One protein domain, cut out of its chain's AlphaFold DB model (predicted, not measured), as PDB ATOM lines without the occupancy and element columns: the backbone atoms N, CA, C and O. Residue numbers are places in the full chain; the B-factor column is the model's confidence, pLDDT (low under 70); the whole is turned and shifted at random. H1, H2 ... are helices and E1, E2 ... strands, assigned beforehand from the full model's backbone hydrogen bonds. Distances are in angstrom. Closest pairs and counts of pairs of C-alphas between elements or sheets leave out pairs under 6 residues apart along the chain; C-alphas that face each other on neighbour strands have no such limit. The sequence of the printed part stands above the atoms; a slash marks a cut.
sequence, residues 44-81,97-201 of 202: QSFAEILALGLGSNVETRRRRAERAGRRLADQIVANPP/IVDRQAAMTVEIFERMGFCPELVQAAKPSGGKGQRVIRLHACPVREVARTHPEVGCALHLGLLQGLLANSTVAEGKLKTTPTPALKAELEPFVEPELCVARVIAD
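Overview. This is residues 44 to 81 and 97 to 201 of the 202 residues of a protein of Mycobacterium xenopi 4042 (UniProt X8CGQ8). A strongly twisted wall of four strands has one face covered by two helices, H3 over E2 and the long H5 over E3, while no named helix covers the other face. H2 packs on H5, H1 and the short H4 sit together at one end of the long axis, and residues 171 to 176 stick out at the other. The printed part has 143 residues, with five named helices and four named strands in the order H1 H2 H3 E1 E2 H4 H5 E3 E4; the sheet, E1 E2 E4 E3, is antiparallel. The class is mixed, helices and strands; the whole is compact, with a radius of gyration of the C-alphas of 15.6 A and spans of 48 by 32 by 28 A.

Arrangement. H1, residues 44 to 53, touches H4, residues 141 to 146, at a steep tilt of 53 degrees; their closest C-alphas, of Glu 48 and Val 143, are 6.4 A apart. H2, residues 58 to 78, touches the hub H5, residues 148 to 170, the same way at 37 degrees, only just steep; the closest C-alphas, of Gly 69 and Leu 158, are 4.0 A apart. H3, residues 97 to 111, touches H5 with residues 101 to 105 alone, opposite ways at a steep tilt of 50 degrees; the closest C-alphas, of Gln 101 and Leu 163, are 6.7 A apart. E1, residues 116 to 119, and E2, residues 130 to 135, form a hairpin, with N 117 and O 134 within hydrogen-bond range at 2.8 A. E4, residues 193 to 200, is the antiparallel neighbour of E2, with N 133 and O 196 at 2.8 A, and forms a hairpin with E3, residues 181 to 190, with N 184 and O 197 at 2.9 A. H3 and H5 are on the same face of the sheet, making two layers, helices over strands, at heights over the sheet of 8.5 and 8.2 A. H4 only grazes the sheet and touches H5 only at the corner. E2, H4, H5 and E3 make a split strand-helix-strand unit, two strands running the same way with E4 between them; its crossover is right-handed. Every O i to N i+4 pair is within hydrogen-bond range in H1, H2, H3 and H4, and 15 of 19 in H5.

Along the chain. H1 begins at C-alpha 44, (-3.991, 38.094, -21.429). H2 measures 30.1 A from first to last C-alpha, H3 21.8 A, H5 33.2 A, E3 25.7 A and E4 23.2 A. E3 bends by 51 degrees at residue 187. E4 ends at C-alpha 200, (29.745, 50.258, -29.683).

Size, cuts and confidence. The C-alphas farthest apart, of Ser 45 and Thr 175, are 50.4 A apart. Residues 82 to 96 are not printed, a gap of 23.8 A between C-alphas 81 and 97. Of the links printed whole, none is long. The pLDDT is under 70 at residues 80 to 81, 120 to 128 and 166 to 179.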
ATOM      1  N   GLN A  44      -4.377  38.236 -20.029       81.56
ATOM      2  CA  GLN A  44      -3.991  38.094 -21.429       81.56
ATOM      3  C   GLN A  44      -4.906  38.908 -22.350       81.56
ATOM      4  O   GLN A  44      -4.413  39.723 -23.127       81.56
ATOM      5  N   SER A  45      -6.224  38.754 -22.211       85.62
ATOM      6  CA  SER A  45      -7.215  39.516 -22.977       85.62
ATOM      7  C   SER A  45      -7.092  41.013 -22.699       85.62
ATOM      8  O   SER A  45      -7.170  41.832 -23.612       85.62
ATOM      9  N   PHE A  46      -6.852  41.394 -21.439       89.19
ATOM     10  CA  PHE A  46      -6.625  42.792 -21.082       89.19
ATOM     11  C   PHE A  46      -5.361  43.361 -21.743       89.19
ATOM     12  O   PHE A  46      -5.401  44.444 -22.328       89.19
ATOM     13  N   ALA A  47      -4.249  42.625 -21.694       89.75
ATOM     14  CA  ALA A  47      -2.996  43.046 -22.308       89.75
ATOM     15  C   ALA A  47      -3.107  43.149 -23.837       89.75
ATOM     16  O   ALA A  47      -2.561  44.081 -24.426       89.75
ATOM     17  N   GLU A  48      -3.862  42.256 -24.477       90.50
ATOM     18  CA  GLU A  48      -4.164  42.325 -25.908       90.50
ATOM     19  C   GLU A  48      -4.989  43.570 -26.270       90.50
ATOM     20  O   GLU A  48      -4.637  44.292 -27.204       90.50
ATOM     21  N   ILE A  49      -6.032  43.890 -25.496       92.25
ATOM     22  CA  ILE A  49      -6.821  45.117 -25.693       92.25
ATOM     23  C   ILE A  49      -5.923  46.359 -25.603       92.25
ATOM     24  O   ILE A  49      -6.011  47.256 -26.446       92.25
ATOM     25  N   LEU A  50      -5.027  46.413 -24.612       93.19
ATOM     26  CA  LEU A  50      -4.075  47.518 -24.466       93.19
ATOM     27  C   LEU A  50      -3.065  47.576 -25.620       93.19
ATOM     28  O   LEU A  50      -2.770  48.666 -26.113       93.19
ATOM     29  N   ALA A  51      -2.566  46.424 -26.076       93.00
ATOM     30  CA  ALA A  51      -1.656  46.323 -27.214       93.00
ATOM     31  C   ALA A  51      -2.302  46.892 -28.487       93.00
ATOM     32  O   ALA A  51      -1.708  47.738 -29.158       93.00
ATOM     33  N   LEU A  52      -3.551  46.513 -28.773       93.19
ATOM     34  CA  LEU A  52      -4.333  47.061 -29.884       93.19
ATOM     35  C   LEU A  52      -4.603  48.566 -29.711       93.19
ATOM     36  O   LEU A  52      -4.546  49.325 -30.681       93.19
ATOM     37  N   GLY A  53      -4.806  49.021 -28.472       95.38
ATOM     38  CA  GLY A  53      -4.974  50.435 -28.125       95.38
ATOM     39  C   GLY A  53      -3.754  51.321 -28.418       95.38
ATOM     40  O   GLY A  53      -3.892  52.542 -28.535       95.38
ATOM     41  N   LEU A  54      -2.560  50.746 -28.607       94.38
ATOM     42  CA  LEU A  54      -1.367  51.518 -28.969       94.38
ATOM     43  C   LEU A  54      -1.464  52.128 -30.371       94.38
ATOM     44  O   LEU A  54      -0.798  53.128 -30.640       94.38
ATOM     45  N   GLY A  55      -2.300  51.609 -31.267       95.38
ATOM     46  CA  GLY A  55      -2.485  52.224 -32.575       95.38
ATOM     47  C   GLY A  55      -3.198  51.340 -33.582       95.38
ATOM     48  O   GLY A  55      -3.178  50.113 -33.502       95.38
ATOM     49  N   SER A  56      -3.766  51.994 -34.594       92.12
ATOM     50  CA  SER A  56      -4.529  51.345 -35.664       92.12
ATOM     51  C   SER A  56      -3.675  50.531 -36.639       92.12
ATOM     52  O   SER A  56      -4.215  49.713 -37.375       92.12
ATOM     53  N   ASN A  57      -2.351  50.714 -36.649       95.88
ATOM     54  CA  ASN A  57      -1.430  49.951 -37.490       95.88
ATOM     55  C   ASN A  57      -0.190  49.482 -36.717       95.88
ATOM     56  O   ASN A  57       0.195  50.076 -35.705       95.88
ATOM     57  N   VAL A  58       0.436  48.425 -37.245       95.75
ATOM     58  CA  VAL A  58       1.621  47.753 -36.685       95.75
ATOM     59  C   VAL A  58       2.751  48.741 -36.401       95.75
ATOM     60  O   VAL A  58       3.341  48.719 -35.328       95.75
ATOM     61  N   GLU A  59       3.024  49.659 -37.327       96.88
ATOM     62  CA  GLU A  59       4.144  50.593 -37.196       96.88
ATOM     63  C   GLU A  59       3.934  51.617 -36.072       96.88
ATOM     64  O   GLU A  59       4.843  51.959 -35.315       96.88
ATOM     65  N   THR A  60       2.699  52.085 -35.897       97.38
ATOM     66  CA  THR A  60       2.345  52.973 -34.786       97.38
ATOM     67  C   THR A  60       2.422  52.242 -33.455       97.38
ATOM     68  O   THR A  60       2.950  52.810 -32.496       97.38
ATOM     69  N   ARG A  61       1.954  50.987 -33.400       97.12
ATOM     70  CA  ARG A  61       2.082  50.144 -32.207       97.12
ATOM     71  C   ARG A  61       3.547  49.932 -31.836       97.12
ATOM     72  O   ARG A  61       3.909  50.257 -30.707       97.12
ATOM     73  N   ARG A  62       4.390  49.549 -32.801       96.88
ATOM     74  CA  ARG A  62       5.848  49.409 -32.650       96.88
ATOM     75  C   ARG A  62       6.489  50.642 -32.044       96.88
ATOM     76  O   ARG A  62       7.044  50.581 -30.951       96.88
ATOM     77  N   ARG A  63       6.342  51.790 -32.705       97.38
ATOM     78  CA  ARG A  63       6.959  53.046 -32.261       97.38
ATOM     79  C   ARG A  63       6.515  53.458 -30.855       97.38
ATOM     80  O   ARG A  63       7.310  54.005 -30.089       97.38
ATOM     81  N   ARG A  64       5.237  53.256 -30.510       97.88
ATOM     82  CA  ARG A  64       4.718  53.609 -29.178       97.88
ATOM     83  C   ARG A  64       5.158  52.620 -28.104       97.88
ATOM     84  O   ARG A  64       5.524  53.077 -27.024       97.88
ATOM     85  N   ALA A  65       5.166  51.322 -28.397       96.75
ATOM     86  CA  ALA A  65       5.668  50.291 -27.497       96.75
ATOM     87  C   ALA A  65       7.159  50.497 -27.197       96.75
ATOM     88  O   ALA A  65       7.550  50.542 -26.037       96.75
ATOM     89  N   GLU A  66       7.969  50.756 -28.221       96.56
ATOM     90  CA  GLU A  66       9.395  51.062 -28.073       96.56
ATOM     91  C   GLU A  66       9.630  52.324 -27.229       96.56
ATOM     92  O   GLU A  66      10.456  52.344 -26.316       96.56
ATOM     93  N   ARG A  67       8.836  53.380 -27.448       96.88
ATOM     94  CA  ARG A  67       8.875  54.578 -26.596       96.88
ATOM     95  C   ARG A  67       8.478  54.274 -25.149       96.88
ATOM     96  O   ARG A  67       9.053  54.869 -24.241       96.88
ATOM     97  N   ALA A  68       7.493  53.405 -24.930       96.44
ATOM     98  CA  ALA A  68       7.103  52.975 -23.590       96.44
ATOM     99  C   ALA A  68       8.234  52.191 -22.909       96.44
ATOM    100  O   ALA A  68       8.534  52.467 -21.752       96.44
ATOM    101  N   GLY A  69       8.921  51.315 -23.650       94.81
ATOM    102  CA  GLY A  69      10.124  50.618 -23.199       94.81
ATOM    103  C   GLY A  69      11.224  51.573 -22.743       94.81
ATOM    104  O   GLY A  69      11.709  51.454 -21.622       94.81
ATOM    105  N   ARG A  70      11.554  52.586 -23.557       95.31
ATOM    106  CA  ARG A  70      12.544  53.613 -23.175       95.31
ATOM    107  C   ARG A  70      12.167  54.337 -21.884       95.31
ATOM    108  O   ARG A  70      12.986  54.448 -20.986       95.31
ATOM    109  N   ARG A  71      10.904  54.758 -21.760       94.62
ATOM    110  CA  ARG A  71      10.400  55.424 -20.545       94.62
ATOM    111  C   ARG A  71      10.461  54.529 -19.312       94.62
ATOM    112  O   ARG A  71      10.678  55.031 -18.215       94.62
ATOM    113  N   LEU A  72      10.223  53.230 -19.476       92.69
ATOM    114  CA  LEU A  72      10.383  52.265 -18.393       92.69
ATOM    115  C   LEU A  72      11.855  52.168 -17.971       92.69
ATOM    116  O   LEU A  72      12.133  52.147 -16.777       92.69
ATOM    117  N   ALA A  73      12.787  52.187 -18.927       91.31
ATOM    118  CA  ALA A  73      14.219  52.241 -18.643       91.31
ATOM    119  C   ALA A  73      14.577  53.476 -17.800       91.31
ATOM    120  O   ALA A  73      15.234  53.343 -16.771       91.31
ATOM    121  N   ASP A  74      14.077  54.653 -18.192       89.94
ATOM    122  CA  ASP A  74      14.299  55.908 -17.462       89.94
ATOM    123  C   ASP A  74      13.777  55.819 -16.017       89.94
ATOM    124  O   ASP A  74      14.438  56.267 -15.083       89.94
ATOM    125  N   GLN A  75      12.607  55.199 -15.814       89.19
ATOM    126  CA  GLN A  75      12.033  54.987 -14.480       89.19
ATOM    127  C   GLN A  75      12.872  54.033 -13.627       89.19
ATOM    128  O   GLN A  75      13.073  54.308 -12.447       89.19
ATOM    129  N   ILE A  76      13.374  52.942 -14.216       87.31
ATOM    130  CA  ILE A  76      14.240  51.973 -13.528       87.31
ATOM    131  C   ILE A  76      15.558  52.629 -13.113       87.31
ATOM    132  O   ILE A  76      16.042  52.370 -12.018       87.31
ATOM    133  N   VAL A  77      16.135  53.479 -13.963       83.31
ATOM    134  CA  VAL A  77      17.380  54.190 -13.640       83.31
ATOM    135  C   VAL A  77      17.146  55.279 -12.590       83.31
ATOM    136  O   VAL A  77      17.986  55.466 -11.715       83.31
ATOM    137  N   ALA A  78      16.020  55.994 -12.656       83.12
ATOM    138  CA  ALA A  78      15.702  57.061 -11.708       83.12
ATOM    139  C   ALA A  78      15.343  56.535 -10.311       83.12
ATOM    140  O   ALA A  78      15.697  57.157  -9.315       83.12
ATOM    141  N   ASN A  79      14.630  55.411 -10.246       78.19
ATOM    142  CA  ASN A  79      14.212  54.760  -9.010       78.19
ATOM    143  C   ASN A  79      14.503  53.263  -9.122       78.19
ATOM    144  O   ASN A  79      13.577  52.492  -9.393       78.19
ATOM    145  N   PRO A  80      15.763  52.836  -8.951       68.88
ATOM    146  CA  PRO A  80      16.107  51.424  -8.998       68.88
ATOM    147  C   PRO A  80      15.322  50.696  -7.900       68.88
ATOM    148  O   PRO A  80      15.587  50.897  -6.715       68.88
ATOM    149  N   PRO A  81      14.343  49.838  -8.253       58.50
ATOM    150  CA  PRO A  81      13.395  49.269  -7.287       58.50
ATOM    151  C   PRO A  81      14.035  48.251  -6.326       58.50
ATOM    152  O   PRO A  81      13.340  47.605  -5.547       58.50
ATOM    153  N   ILE A  97      33.464  49.893 -22.260       79.56
ATOM    154  CA  ILE A  97      32.147  50.454 -21.882       79.56
ATOM    155  C   ILE A  97      31.001  49.493 -22.257       79.56
ATOM    156  O   ILE A  97      30.061  49.298 -21.489       79.56
ATOM    157  N   VAL A  98      31.134  48.807 -23.397       83.12
ATOM    158  CA  VAL A  98      30.209  47.763 -23.871       83.12
ATOM    159  C   VAL A  98      30.056  46.615 -22.865       83.12
ATOM    160  O   VAL A  98      28.956  46.094 -22.702       83.12
ATOM    161  N   ASP A  99      31.128  46.227 -22.172       84.06
ATOM    162  CA  ASP A  99      31.143  45.095 -21.232       84.06
ATOM    163  C   ASP A  99      30.394  45.428 -19.958       84.06
ATOM    164  O   ASP A  99      29.520  44.672 -19.534       84.06
ATOM    165  N   ARG A 100      30.692  46.602 -19.394       81.94
ATOM    166  CA  ARG A 100      29.976  47.142 -18.238       81.94
ATOM    167  C   ARG A 100      28.491  47.248 -18.543       81.94
ATOM    168  O   ARG A 100      27.661  46.820 -17.748       81.94
ATOM    169  N   GLN A 101      28.165  47.791 -19.711       84.56
ATOM    170  CA  GLN A 101      26.779  48.011 -20.072       84.56
ATOM    171  C   GLN A 101      26.025  46.706 -20.331       84.56
ATOM    172  O   GLN A 101      24.867  46.570 -19.925       84.56
ATOM    173  N   ALA A 102      26.666  45.731 -20.976       87.75
ATOM    174  CA  ALA A 102      26.087  44.410 -21.162       87.75
ATOM    175  C   ALA A 102      25.843  43.716 -19.813       87.75
ATOM    176  O   ALA A 102      24.760  43.172 -19.611       87.75
ATOM    177  N   ALA A 103      26.787  43.801 -18.868       87.50
ATOM    178  CA  ALA A 103      26.630  43.249 -17.522       87.50
ATOM    179  C   ALA A 103      25.470  43.905 -16.751       87.50
ATOM    180  O   ALA A 103      24.605  43.205 -16.232       87.50
ATOM    181  N   MET A 104      25.379  45.239 -16.757       85.75
ATOM    182  CA  MET A 104      24.266  45.959 -16.124       85.75
ATOM    183  C   MET A 104      22.914  45.588 -16.748       85.75
ATOM    184  O   MET A 104      21.917  45.410 -16.048       85.75
ATOM    185  N   THR A 105      22.876  45.439 -18.075       89.56
ATOM    186  CA  THR A 105      21.668  45.005 -18.788       89.56
ATOM    187  C   THR A 105      21.256  43.601 -18.340       89.56
ATOM    188  O   THR A 105      20.087  43.392 -18.033       89.56
ATOM    189  N   VAL A 106      22.199  42.661 -18.232       91.69
ATOM    190  CA  VAL A 106      21.947  41.296 -17.734       91.69
ATOM    191  C   VAL A 106      21.349  41.325 -16.325       91.69
ATOM    192  O   VAL A 106      20.321  40.700 -16.099       91.69
ATOM    193  N   GLU A 107      21.903  42.099 -15.394       89.94
ATOM    194  CA  GLU A 107      21.368  42.173 -14.024       89.94
ATOM    195  C   GLU A 107      19.922  42.682 -13.966       89.94
ATOM    196  O   GLU A 107      19.085  42.149 -13.233       89.94
ATOM    197  N   ILE A 108      19.611  43.718 -14.747       89.81
ATOM    198  CA  ILE A 108      18.263  44.292 -14.798       89.81
ATOM    199  C   ILE A 108      17.288  43.290 -15.429       89.81
ATOM    200  O   ILE A 108      16.188  43.081 -14.914       89.81
ATOM    201  N   PHE A 109      17.694  42.632 -16.514       91.38
ATOM    202  CA  PHE A 109      16.870  41.658 -17.228       91.38
ATOM    203  C   PHE A 109      16.634  40.367 -16.439       91.38
ATOM    204  O   PHE A 109      15.528  39.827 -16.496       91.38
ATOM    205  N   GLU A 110      17.611  39.913 -15.656       92.50
ATOM    206  CA  GLU A 110      17.462  38.771 -14.748       92.50
ATOM    207  C   GLU A 110      16.349  39.035 -13.737       92.50
ATOM    208  O   GLU A 110      15.412  38.250 -13.607       92.50
ATOM    209  N   ARG A 111      16.365  40.213 -13.108       88.44
ATOM    210  CA  ARG A 111      15.346  40.609 -12.125       88.44
ATOM    211  C   ARG A 111      13.953  40.769 -12.716       88.44
ATOM    212  O   ARG A 111      12.964  40.542 -12.026       88.44
ATOM    213  N   MET A 112      13.867  41.161 -13.981       89.38
ATOM    214  CA  MET A 112      12.595  41.239 -14.693       89.38
ATOM    215  C   MET A 112      12.101  39.868 -15.178       89.38
ATOM    216  O   MET A 112      11.001  39.793 -15.716       89.38
ATOM    217  N   GLY A 113      12.871  38.791 -14.986       91.19
ATOM    218  CA  GLY A 113      12.479  37.431 -15.353       91.19
ATOM    219  C   GLY A 113      12.693  37.101 -16.828       91.19
ATOM    220  O   GLY A 113      11.952  36.294 -17.383       91.19
ATOM    221  N   PHE A 114      13.673  37.733 -17.483       93.12
ATOM    222  CA  PHE A 114      14.044  37.406 -18.866       93.12
ATOM    223  C   PHE A 114      15.082  36.280 -18.985       93.12
ATOM    224  O   PHE A 114      15.369  35.844 -20.100       93.12
ATOM    225  N   CYS A 115      15.644  35.815 -17.864       94.12
ATOM    226  CA  CYS A 115      16.704  34.800 -17.813       94.12
ATOM    227  C   CYS A 115      17.841  35.065 -18.830       94.12
ATOM    228  O   CYS A 115      18.049  34.256 -19.743       94.12
ATOM    229  N   PRO A 116      18.516  36.230 -18.759       94.88
ATOM    230  CA  PRO A 116      19.635  36.579 -19.616       94.88
ATOM    231  C   PRO A 116      20.870  35.702 -19.416       94.88
ATOM    232  O   PRO A 116      21.332  35.457 -18.309       94.88
ATOM    233  N   GLU A 117      21.493  35.358 -20.532       94.19
ATOM    234  CA  GLU A 117      22.802  34.728 -20.607       94.19
ATOM    235  C   GLU A 117      23.720  35.605 -21.470       94.19
ATOM    236  O   GLU A 117      23.476  35.818 -22.663       94.19
ATOM    237  N   LEU A 118      24.789  36.130 -20.867       91.69
ATOM    238  CA  LEU A 118      25.805  36.889 -21.589       91.69
ATOM    239  C   LEU A 118      26.741  35.930 -22.326       91.69
ATOM    240  O   LEU A 118      27.543  35.229 -21.711       91.69
ATOM    241  N   VAL A 119      26.687  35.948 -23.654       88.69
ATOM    242  CA  VAL A 119      27.595  35.163 -24.488       88.69
ATOM    243  C   VAL A 119      28.890  35.948 -24.663       88.69
ATOM    244  O   VAL A 119      28.890  37.089 -25.140       88.69
ATOM    245  N   GLN A 120      30.016  35.329 -24.306       69.62
ATOM    246  CA  GLN A 120      31.328  35.884 -24.623       69.62
ATOM    247  C   GLN A 120      31.473  35.957 -26.145       69.62
ATOM    248  O   GLN A 120      31.523  34.934 -26.827       69.62
ATOM    249  N   ALA A 121      31.525  37.171 -26.697       59.03
ATOM    250  CA  ALA A 121      31.831  37.337 -28.109       59.03
ATOM    251  C   ALA A 121      33.253  36.816 -28.358       59.03
ATOM    252  O   ALA A 121      34.196  37.247 -27.684       59.03
ATOM    253  N   ALA A 122      33.421  35.911 -29.327       52.12
ATOM    254  CA  ALA A 122      34.740  35.621 -29.875       52.12
ATOM    255  C   ALA A 122      35.352  36.965 -30.282       52.12
ATOM    256  O   ALA A 122      34.718  37.697 -31.041       52.12
ATOM    257  N   LYS A 123      36.514  37.330 -29.713       49.12
ATOM    258  CA  LYS A 123      37.170  38.614 -29.997       49.12
ATOM    259  C   LYS A 123      37.238  38.771 -31.518       49.12
ATOM    260  O   LYS A 123      37.971  37.998 -32.139       49.12
ATOM    261  N   PRO A 124      36.492  39.703 -32.132       48.31
ATOM    262  CA  PRO A 124      36.630  39.901 -33.557       48.31
ATOM    263  C   PRO A 124      38.058  40.389 -33.775       48.31
ATOM    264  O   PRO A 124      38.503  41.338 -33.126       48.31
ATOM    265  N   SER A 125      38.799  39.706 -34.642       43.88
ATOM    266  CA  SER A 125      40.089  40.177 -35.131       43.88
ATOM    267  C   SER A 125      39.856  41.518 -35.843       43.88
ATOM    268  O   SER A 125      39.537  41.543 -37.024       43.88
ATOM    269  N   GLY A 126      39.913  42.627 -35.098       48.41
ATOM    270  CA  GLY A 126      39.747  43.992 -35.614       48.41
ATOM    271  C   GLY A 126      38.315  44.547 -35.709       48.41
ATOM    272  O   GLY A 126      38.109  45.484 -36.472       48.41
ATOM    273  N   GLY A 127      37.326  44.010 -34.980       55.38
ATOM    274  CA  GLY A 127      35.935  44.506 -35.021       55.38
ATOM    275  C   GLY A 127      35.508  45.356 -33.815       55.38
ATOM    276  O   GLY A 127      36.079  45.230 -32.730       55.38
ATOM    277  N   LYS A 128      34.463  46.180 -34.009       62.88
ATOM    278  CA  LYS A 128      33.768  46.970 -32.972       62.88
ATOM    279  C   LYS A 128      33.460  46.131 -31.727       62.88
ATOM    280  O   LYS A 128      33.131  44.946 -31.827       62.88
ATOM    281  N   GLY A 129      33.520  46.752 -30.548       76.69
ATOM    282  CA  GLY A 129      33.128  46.104 -29.297       76.69
ATOM    283  C   GLY A 129      31.658  45.683 -29.348       76.69
ATOM    284  O   GLY A 129      30.774  46.534 -29.350       76.69
ATOM    285  N   GLN A 130      31.395  44.376 -29.398       85.31
ATOM    286  CA  GLN A 130      30.045  43.814 -29.418       85.31
ATOM    287  C   GLN A 130      29.872  42.779 -28.305       85.31
ATOM    288  O   GLN A 130      30.761  41.958 -28.049       85.31
ATOM    289  N   ARG A 131      28.704  42.785 -27.666       89.38
ATOM    290  CA  ARG A 131      28.257  41.750 -26.728       89.38
ATOM    291  C   ARG A 131      26.893  41.218 -27.133       89.38
ATOM    292  O   ARG A 131      26.050  41.965 -27.626       89.38
ATOM    293  N   VAL A 132      26.704  39.917 -26.946       92.44
ATOM    294  CA  VAL A 132      25.465  39.210 -27.279       92.44
ATOM    295  C   VAL A 132      24.843  38.706 -25.986       92.44
ATOM    296  O   VAL A 132      25.521  38.072 -25.183       92.44
ATOM    297  N   ILE A 133      23.560  38.990 -25.793       94.19
ATOM    298  CA  ILE A 133      22.776  38.559 -24.637       94.19
ATOM    299  C   ILE A 133      21.645  37.674 -25.159       94.19
ATOM    300  O   ILE A 133      20.807  38.119 -25.945       94.19
ATOM    301  N   ARG A 134      21.634  36.412 -24.744       96.00
ATOM    302  CA  ARG A 134      20.543  35.468 -25.006       96.00
ATOM    303  C   ARG A 134      19.495  35.629 -23.919       96.00
ATOM    304  O   ARG A 134      19.848  35.703 -22.752       96.00
ATOM    305  N   LEU A 135      18.227  35.711 -24.292       95.69
ATOM    306  CA  LEU A 135      17.117  35.931 -23.368       95.69
ATOM    307  C   LEU A 135      16.166  34.746 -23.480       95.69
ATOM    308  O   LEU A 135      15.445  34.633 -24.474       95.69
ATOM    309  N   HIS A 136      16.227  33.858 -22.488       95.31
ATOM    310  CA  HIS A 136      15.551  32.552 -22.485       95.31
ATOM    311  C   HIS A 136      14.117  32.608 -21.940       95.31
ATOM    312  O   HIS A 136      13.354  31.646 -22.039       95.31
ATOM    313  N   ALA A 137      13.722  33.742 -21.360       92.88
ATOM    314  CA  ALA A 137      12.374  33.964 -20.868       92.88
ATOM    315  C   ALA A 137      11.801  35.300 -21.356       92.88
ATOM    316  O   ALA A 137      12.511  36.279 -21.579       92.88
ATOM    317  N   CYS A 138      10.479  35.341 -21.535       92.00
ATOM    318  CA  CYS A 138       9.750  36.572 -21.818       92.00
ATOM    319  C   CYS A 138       8.556  36.670 -20.855       92.00
ATOM    320  O   CYS A 138       7.599  35.910 -21.012       92.00
ATOM    321  N   PRO A 139       8.561  37.613 -19.895       88.12
ATOM    322  CA  PRO A 139       7.466  37.784 -18.932       88.12
ATOM    323  C   PRO A 139       6.106  38.071 -19.580       88.12
ATOM    324  O   PRO A 139       5.059  37.817 -18.994       88.12
ATOM    325  N   VAL A 140       6.119  38.589 -20.810       87.75
ATOM    326  CA  VAL A 140       4.930  38.922 -21.606       87.75
ATOM    327  C   VAL A 140       4.825  38.054 -22.863       87.75
ATOM    328  O   VAL A 140       4.307  38.504 -23.886       87.75
ATOM    329  N   ARG A 141       5.327  36.809 -22.811       89.75
ATOM    330  CA  ARG A 141       5.460  35.917 -23.978       89.75
ATOM    331  C   ARG A 141       4.184  35.791 -24.796       89.75
ATOM    332  O   ARG A 141       4.250  35.903 -26.014       89.75
ATOM    333  N   GLU A 142       3.037  35.602 -24.153       87.75
ATOM    334  CA  GLU A 142       1.790  35.407 -24.899       87.75
ATOM    335  C   GLU A 142       1.377  36.649 -25.687       87.75
ATOM    336  O   GLU A 142       0.973  36.542 -26.842       87.75
ATOM    337  N   VAL A 143       1.583  37.843 -25.124       89.88
ATOM    338  CA  VAL A 143       1.371  39.098 -25.856       89.88
ATOM    339  C   VAL A 143       2.405  39.243 -26.967       89.88
ATOM    340  O   VAL A 143       2.057  39.647 -28.067       89.88
ATOM    341  N   ALA A 144       3.664  38.892 -26.710       92.19
ATOM    342  CA  ALA A 144       4.736  38.999 -27.693       92.19
ATOM    343  C   ALA A 144       4.578  38.019 -28.872       92.19
ATOM    344  O   ALA A 144       5.016  38.336 -29.973       92.19
ATOM    345  N   ARG A 145       3.937  36.859 -28.678       90.88
ATOM    346  CA  ARG A 145       3.641  35.906 -29.762       90.88
ATOM    347  C   ARG A 145       2.526  36.399 -30.678       90.88
ATOM    348  O   ARG A 145       2.636  36.242 -31.890       90.88
ATOM    349  N   THR A 146       1.474  36.988 -30.112       91.56
ATOM    350  CA  THR A 146       0.336  37.495 -30.896       91.56
ATOM    351  C   THR A 146       0.613  38.880 -31.485       91.56
ATOM    352  O   THR A 146       0.247  39.151 -32.624       91.56
ATOM    353  N   HIS A 147       1.298  39.740 -30.727       93.44
ATOM    354  CA  HIS A 147       1.610  41.135 -31.059       93.44
ATOM    355  C   HIS A 147       3.115  41.406 -30.863       93.44
ATOM    356  O   HIS A 147       3.505  42.142 -29.941       93.44
ATOM    357  N   PRO A 148       4.000  40.815 -31.693       93.62
ATOM    358  CA  PRO A 148       5.450  40.991 -31.572       93.62
ATOM    359  C   PRO A 148       5.873  42.453 -31.735       93.62
ATOM    360  O   PRO A 148       6.818  42.909 -31.092       93.62
ATOM    361  N   GLU A 149       5.137  43.238 -32.522       95.12
ATOM    362  CA  GLU A 149       5.356  44.675 -32.644       95.12
ATOM    363  C   GLU A 149       5.099  45.443 -31.346       95.12
ATOM    364  O   GLU A 149       5.507  46.589 -31.247       95.12
ATOM    365  N   VAL A 150       4.435  44.852 -30.355       95.88
ATOM    366  CA  VAL A 150       4.252  45.455 -29.032       95.88
ATOM    367  C   VAL A 150       5.236  44.850 -28.043       95.88
ATOM    368  O   VAL A 150       6.054  45.576 -27.480       95.88
ATOM    369  N   GLY A 151       5.198  43.528 -27.857       93.81
ATOM    370  CA  GLY A 151       6.022  42.850 -26.854       93.81
ATOM    371  C   GLY A 151       7.522  42.993 -27.124       93.81
ATOM    372  O   GLY A 151       8.275  43.433 -26.252       93.81
ATOM    373  N   CYS A 152       7.963  42.691 -28.348       94.81
ATOM    374  CA  CYS A 152       9.379  42.760 -28.711       94.81
ATOM    375  C   CYS A 152       9.858  44.208 -28.865       94.81
ATOM    376  O   CYS A 152      10.991  44.515 -28.508       94.81
ATOM    377  N   ALA A 153       9.004  45.117 -29.345       95.25
ATOM    378  CA  ALA A 153       9.365  46.531 -29.464       95.25
ATOM    379  C   ALA A 153       9.518  47.209 -28.096       95.25
ATOM    380  O   ALA A 153      10.458  47.976 -27.902       95.25
ATOM    381  N   LEU A 154       8.642  46.904 -27.130       95.12
ATOM    382  CA  LEU A 154       8.778  47.381 -25.751       95.12
ATOM    383  C   LEU A 154      10.110  46.937 -25.153       95.12
ATOM    384  O   LEU A 154      10.832  47.742 -24.571       95.12
ATOM    385  N   HIS A 155      10.454  45.672 -25.349       92.38
ATOM    386  CA  HIS A 155      11.722  45.118 -24.912       92.38
ATOM    387  C   HIS A 155      12.920  45.807 -25.597       92.38
ATOM    388  O   HIS A 155      13.823  46.271 -24.905       92.38
ATOM    389  N   LEU A 156      12.913  45.971 -26.925       94.62
ATOM    390  CA  LEU A 156      13.969  46.706 -27.633       94.62
ATOM    391  C   LEU A 156      14.123  48.137 -27.096       94.62
ATOM    392  O   LEU A 156      15.238  48.586 -26.840       94.62
ATOM    393  N   GLY A 157      13.010  48.839 -26.885       94.94
ATOM    394  CA  GLY A 157      13.010  50.188 -26.330       94.94
ATOM    395  C   GLY A 157      13.578  50.249 -24.914       94.94
ATOM    396  O   GLY A 157      14.324  51.170 -24.593       94.94
ATOM    397  N   LEU A 158      13.265  49.257 -24.079       94.19
ATOM    398  CA  LEU A 158      13.834  49.126 -22.741       94.19
ATOM    399  C   LEU A 158      15.351  48.946 -22.807       94.19
ATOM    400  O   LEU A 158      16.078  49.667 -22.129       94.19
ATOM    401  N   LEU A 159      15.831  48.054 -23.678       93.00
ATOM    402  CA  LEU A 159      17.259  47.818 -23.866       93.00
ATOM    403  C   LEU A 159      17.967  49.099 -24.328       93.00
ATOM    404  O   LEU A 159      18.915  49.537 -23.685       93.00
ATOM    405  N   GLN A 160      17.444  49.763 -25.363       92.88
ATOM    406  CA  GLN A 160      17.946  51.054 -25.850       92.88
ATOM    407  C   GLN A 160      17.987  52.129 -24.757       92.88
ATOM    408  O   GLN A 160      18.968  52.863 -24.653       92.88
ATOM    409  N   GLY A 161      16.931  52.231 -23.946       91.25
ATOM    410  CA  GLY A 161      16.851  53.210 -22.865       91.25
ATOM    411  C   GLY A 161      17.894  52.966 -21.773       91.25
ATOM    412  O   GLY A 161      18.503  53.916 -21.288       91.25
ATOM    413  N   LEU A 162      18.171  51.703 -21.430       89.75
ATOM    414  CA  LEU A 162      19.234  51.373 -20.476       89.75
ATOM    415  C   LEU A 162      20.615  51.759 -21.017       89.75
ATOM    416  O   LEU A 162      21.407  52.328 -20.272       89.75
ATOM    417  N   LEU A 163      20.898  51.502 -22.303       87.31
ATOM    418  CA  LEU A 163      22.174  51.894 -22.920       87.31
ATOM    419  C   LEU A 163      22.360  53.421 -22.943       87.31
ATOM    420  O   LEU A 163      23.453  53.914 -22.676       87.31
ATOM    421  N   ALA A 164      21.295  54.168 -23.248       84.06
ATOM    422  CA  ALA A 164      21.339  55.625 -23.359       84.06
ATOM    423  C   ALA A 164      21.530  56.331 -22.006       84.06
ATOM    424  O   ALA A 164      22.193  57.360 -21.936       84.06
ATOM    425  N   ASN A 165      20.970  55.795 -20.919       73.38
ATOM    426  CA  ASN A 165      21.095  56.417 -19.599       73.38
ATOM    427  C   ASN A 165      22.500  56.263 -18.992       73.38
ATOM    428  O   ASN A 165      22.956  57.125 -18.236       73.38
ATOM    429  N   SER A 166      23.222  55.208 -19.358       66.94
ATOM    430  CA  SER A 166      24.576  54.966 -18.858       66.94
ATOM    431  C   SER A 166      25.623  55.899 -19.462       66.94
ATOM    432  O   SER A 166      26.544  56.318 -18.763       66.94
ATOM    433  N   THR A 167      25.462  56.303 -20.725       56.75
ATOM    434  CA  THR A 167      26.358  57.292 -21.351       56.75
ATOM    435  C   THR A 167      26.217  58.677 -20.709       56.75
ATOM    436  O   THR A 167      27.195  59.416 -20.611       56.75
ATOM    437  N   VAL A 168      25.025  59.013 -20.198       53.81
ATOM    438  CA  VAL A 168      24.744  60.283 -19.503       53.81
ATOM    439  C   VAL A 168      25.301  60.295 -18.075       53.81
ATOM    440  O   VAL A 168      25.797  61.327 -17.620       53.81
ATOM    441  N   ALA A 169      25.264  59.162 -17.366       52.66
ATOM    442  CA  ALA A 169      25.814  59.048 -16.014       52.66
ATOM    443  C   ALA A 169      27.349  59.192 -15.986       52.66
ATOM    444  O   ALA A 169      27.890  59.835 -15.085       52.66
ATOM    445  N   GLU A 170      28.050  58.666 -16.996       50.47
ATOM    446  CA  GLU A 170      29.512  58.775 -17.123       50.47
ATOM    447  C   GLU A 170      29.982  60.148 -17.655       50.47
ATOM    448  O   GLU A 170      31.114  60.570 -17.401       50.47
ATOM    449  N   GLY A 171      29.104  60.887 -18.343       46.06
ATOM    450  CA  GLY A 171      29.394  62.177 -18.983       46.06
ATOM    451  C   GLY A 171      29.442  63.400 -18.056       46.06
ATOM    452  O   GLY A 171      29.779  64.490 -18.510       46.06
ATOM    453  N   LYS A 172      29.147  63.268 -16.753       48.41
ATOM    454  CA  LYS A 172      29.228  64.404 -15.808       48.41
ATOM    455  C   LYS A 172      30.656  64.786 -15.389       48.41
ATOM    456  O   LYS A 172      30.811  65.802 -14.718       48.41
ATOM    457  N   LEU A 173      31.688  64.022 -15.777       46.25
ATOM    458  CA  LEU A 173      33.077  64.309 -15.376       46.25
ATOM    459  C   LEU A 173      34.155  64.106 -16.461       46.25
ATOM    460  O   LEU A 173      35.324  64.361 -16.190       46.25
ATOM    461  N   LYS A 174      33.819  63.675 -17.686       44.56
ATOM    462  CA  LYS A 174      34.825  63.415 -18.735       44.56
ATOM    463  C   LYS A 174      34.606  64.285 -19.972       44.56
ATOM    464  O   LYS A 174      33.562  64.245 -20.603       44.56
ATOM    465  N   THR A 175      35.645  65.032 -20.342       47.81
ATOM    466  CA  THR A 175      35.769  65.882 -21.543       47.81
ATOM    467  C   THR A 175      35.953  65.083 -22.843       47.81
ATOM    468  O   THR A 175      36.294  65.653 -23.876       47.81
ATOM    469  N   THR A 176      35.792  63.760 -22.796       49.59
ATOM    470  CA  THR A 176      35.974  62.839 -23.924       49.59
ATOM    471  C   THR A 176      34.606  62.333 -24.386       49.59
ATOM    472  O   THR A 176      33.805  61.955 -23.532       49.59
ATOM    473  N   PRO A 177      34.312  62.316 -25.699       52.75
ATOM    474  CA  PRO A 177      33.063  61.759 -26.204       52.75
ATOM    475  C   PRO A 177      32.971  60.274 -25.834       52.75
ATOM    476  O   PRO A 177      33.831  59.475 -26.203       52.75
ATOM    477  N   THR A 178      31.942  59.914 -25.068       57.06
ATOM    478  CA  THR A 178      31.607  58.517 -24.781       57.06
ATOM    479  C   THR A 178      31.079  57.882 -26.072       57.06
ATOM    480  O   THR A 178      30.171  58.465 -26.672       57.06
ATOM    481  N   PRO A 179      31.603  56.722 -26.514       63.81
ATOM    482  CA  PRO A 179      31.087  56.041 -27.697       63.81
ATOM    483  C   PRO A 179      29.594  55.771 -27.521       63.81
ATOM    484  O   PRO A 179      29.153  55.301 -26.463       63.81
ATOM    485  N   ALA A 180      28.806  56.101 -28.544       76.94
ATOM    486  CA  ALA A 180      27.385  55.802 -28.526       76.94
ATOM    487  C   ALA A 180      27.208  54.277 -28.509       76.94
ATOM    488  O   ALA A 180      27.938  53.544 -29.169       76.94
ATOM    489  N   LEU A 181      26.268  53.773 -27.714       85.50
ATOM    490  CA  LEU A 181      25.952  52.349 -27.688       85.50
ATOM    491  C   LEU A 181      24.632  52.112 -28.411       85.50
ATOM    492  O   LEU A 181      23.630  52.773 -28.123       85.50
ATOM    493  N   LYS A 182      24.619  51.120 -29.297       89.12
ATOM    494  CA  LYS A 182      23.430  50.680 -30.017       89.12
ATOM    495  C   LYS A 182      22.955  49.323 -29.514       89.12
ATOM    496  O   LYS A 182      23.740  48.425 -29.213       89.12
ATOM    497  N   ALA A 183      21.636  49.196 -29.461       91.00
ATOM    498  CA  ALA A 183      20.905  47.984 -29.138       91.00
ATOM    499  C   ALA A 183      20.212  47.435 -30.382       91.00
ATOM    500  O   ALA A 183      19.484  48.167 -31.058       91.00
ATOM    501  N   GLU A 184      20.355  46.138 -30.618       92.94
ATOM    502  CA  GLU A 184      19.547  45.397 -31.584       92.94
ATOM    503  C   GLU A 184      18.912  44.189 -30.896       92.94
ATOM    504  O   GLU A 184      19.476  43.638 -29.949       92.94
ATOM    505  N   LEU A 185      17.722  43.798 -31.350       94.50
ATOM    506  CA  LEU A 185      16.985  42.659 -30.816       94.50
ATOM    507  C   LEU A 185      16.447  41.822 -31.974       94.50
ATOM    508  O   LEU A 185      15.659  42.307 -32.783       94.50
ATOM    509  N   GLU A 186      16.844  40.557 -32.003       95.06
ATOM    510  CA  GLU A 186      16.317  39.519 -32.880       95.06
ATOM    511  C   GLU A 186      15.310  38.682 -32.068       95.06
ATOM    512  O   GLU A 186      15.709  37.890 -31.203       95.06
ATOM    513  N   PRO A 187      13.995  38.897 -32.252       94.06
ATOM    514  CA  PRO A 187      12.982  38.207 -31.467       94.06
ATOM    515  C   PRO A 187      12.744  36.782 -31.975       94.06
ATOM    516  O   PRO A 187      12.722  36.551 -33.181       94.06
ATOM    517  N   PHE A 188      12.484  35.856 -31.049       92.56
ATOM    518  CA  PHE A 188      12.053  34.480 -31.337       92.56
ATOM    519  C   PHE A 188      12.948  33.728 -32.334       92.56
ATOM    520  O   PHE A 188      12.450  33.053 -33.237       92.56
ATOM    521  N   VAL A 189      14.273  33.819 -32.167       95.12
ATOM    522  CA  VAL A 189      15.215  32.986 -32.940       95.12
ATOM    523  C   VAL A 189      15.003  31.493 -32.654       95.12
ATOM    524  O   VAL A 189      15.259  30.650 -33.506       95.12
ATOM    525  N   GLU A 190      14.468  31.185 -31.470       92.19
ATOM    526  CA  GLU A 190      13.854  29.910 -31.095       92.19
ATOM    527  C   GLU A 190      12.556  30.215 -30.310       92.19
ATOM    528  O   GLU A 190      12.347  31.369 -29.914       92.19
ATOM    529  N   PRO A 191      11.668  29.233 -30.038       88.25
ATOM    530  CA  PRO A 191      10.363  29.487 -29.412       88.25
ATOM    531  C   PRO A 191      10.415  30.266 -28.091       88.25
ATOM    532  O   PRO A 191       9.492  31.018 -27.775       88.25
ATOM    533  N   GLU A 192      11.496  30.098 -27.330       89.44
ATOM    534  CA  GLU A 192      11.698  30.750 -26.038       89.44
ATOM    535  C   GLU A 192      12.907  31.691 -26.007       89.44
ATOM    536  O   GLU A 192      13.161  32.295 -24.971       89.44
ATOM    537  N   LEU A 193      13.603  31.879 -27.138       94.44
ATOM    538  CA  LEU A 193      14.865  32.612 -27.197       94.44
ATOM    539  C   LEU A 193      14.751  33.888 -28.035       94.44
ATOM    540  O   LEU A 193      14.418  33.854 -29.220       94.44
ATOM    541  N   CYS A 194      15.117  35.016 -27.433       95.12
ATOM    542  CA  CYS A 194      15.448  36.246 -28.151       95.12
ATOM    543  C   CYS A 194      16.951  36.524 -28.033       95.12
ATOM    544  O   CYS A 194      17.565  36.209 -27.014       95.12
ATOM    545  N   VAL A 195      17.541  37.143 -29.053       95.94
ATOM    546  CA  VAL A 195      18.959  37.520 -29.047       95.94
ATOM    547  C   VAL A 195      19.078  39.033 -29.099       95.94
ATOM    548  O   VAL A 195      18.690  39.669 -30.074       95.94
ATOM    549  N   ALA A 196      19.622  39.612 -28.036       94.50
ATOM    550  CA  ALA A 196      19.966  41.020 -27.965       94.50
ATOM    551  C   ALA A 196      21.453  41.229 -28.271       94.50
ATOM    552  O   ALA A 196      22.310  40.448 -27.853       94.50
ATOM    553  N   ARG A 197      21.773  42.310 -28.980       92.75
ATOM    554  CA  ARG A 197      23.144  42.721 -29.292       92.75
ATOM    555  C   ARG A 197      23.374  44.135 -28.778       92.75
ATOM    556  O   ARG A 197      22.600  45.038 -29.085       92.75
ATOM    557  N   VAL A 198      24.455  44.312 -28.027       90.62
ATOM    558  CA  VAL A 198      24.968  45.616 -27.591       90.62
ATOM    559  C   VAL A 198      26.226  45.899 -28.397       90.62
ATOM    560  O   VAL A 198      27.148  45.083 -28.402       90.62
ATOM    561  N   ILE A 199      26.247  47.020 -29.108       87.88
ATOM    562  CA  ILE A 199      27.281  47.367 -30.087       87.88
ATOM    563  C   ILE A 199      27.818  48.758 -29.742       87.88
ATOM    564  O   ILE A 199      27.024  49.672 -29.528       87.88
ATOM    565  N   ALA A 200      29.139  48.928 -29.683       83.81
ATOM    566  CA  ALA A 200      29.745  50.258 -29.683       83.81
ATOM    567  C   ALA A 200      29.685  50.874 -31.085       83.81
ATOM    568  O   ALA A 200      30.133  50.253 -32.051       83.81
ATOM    569  N   ASP A 201      29.165  52.092 -31.177       72.75
ATOM    570  CA  ASP A 201      29.359  52.980 -32.316       72.75
ATOM    571  C   ASP A 201      30.659  53.781 -32.121       72.75
ATOM    572  O   ASP A 201      30.981  54.191 -31.003       72.75
TER     573      ASP A 201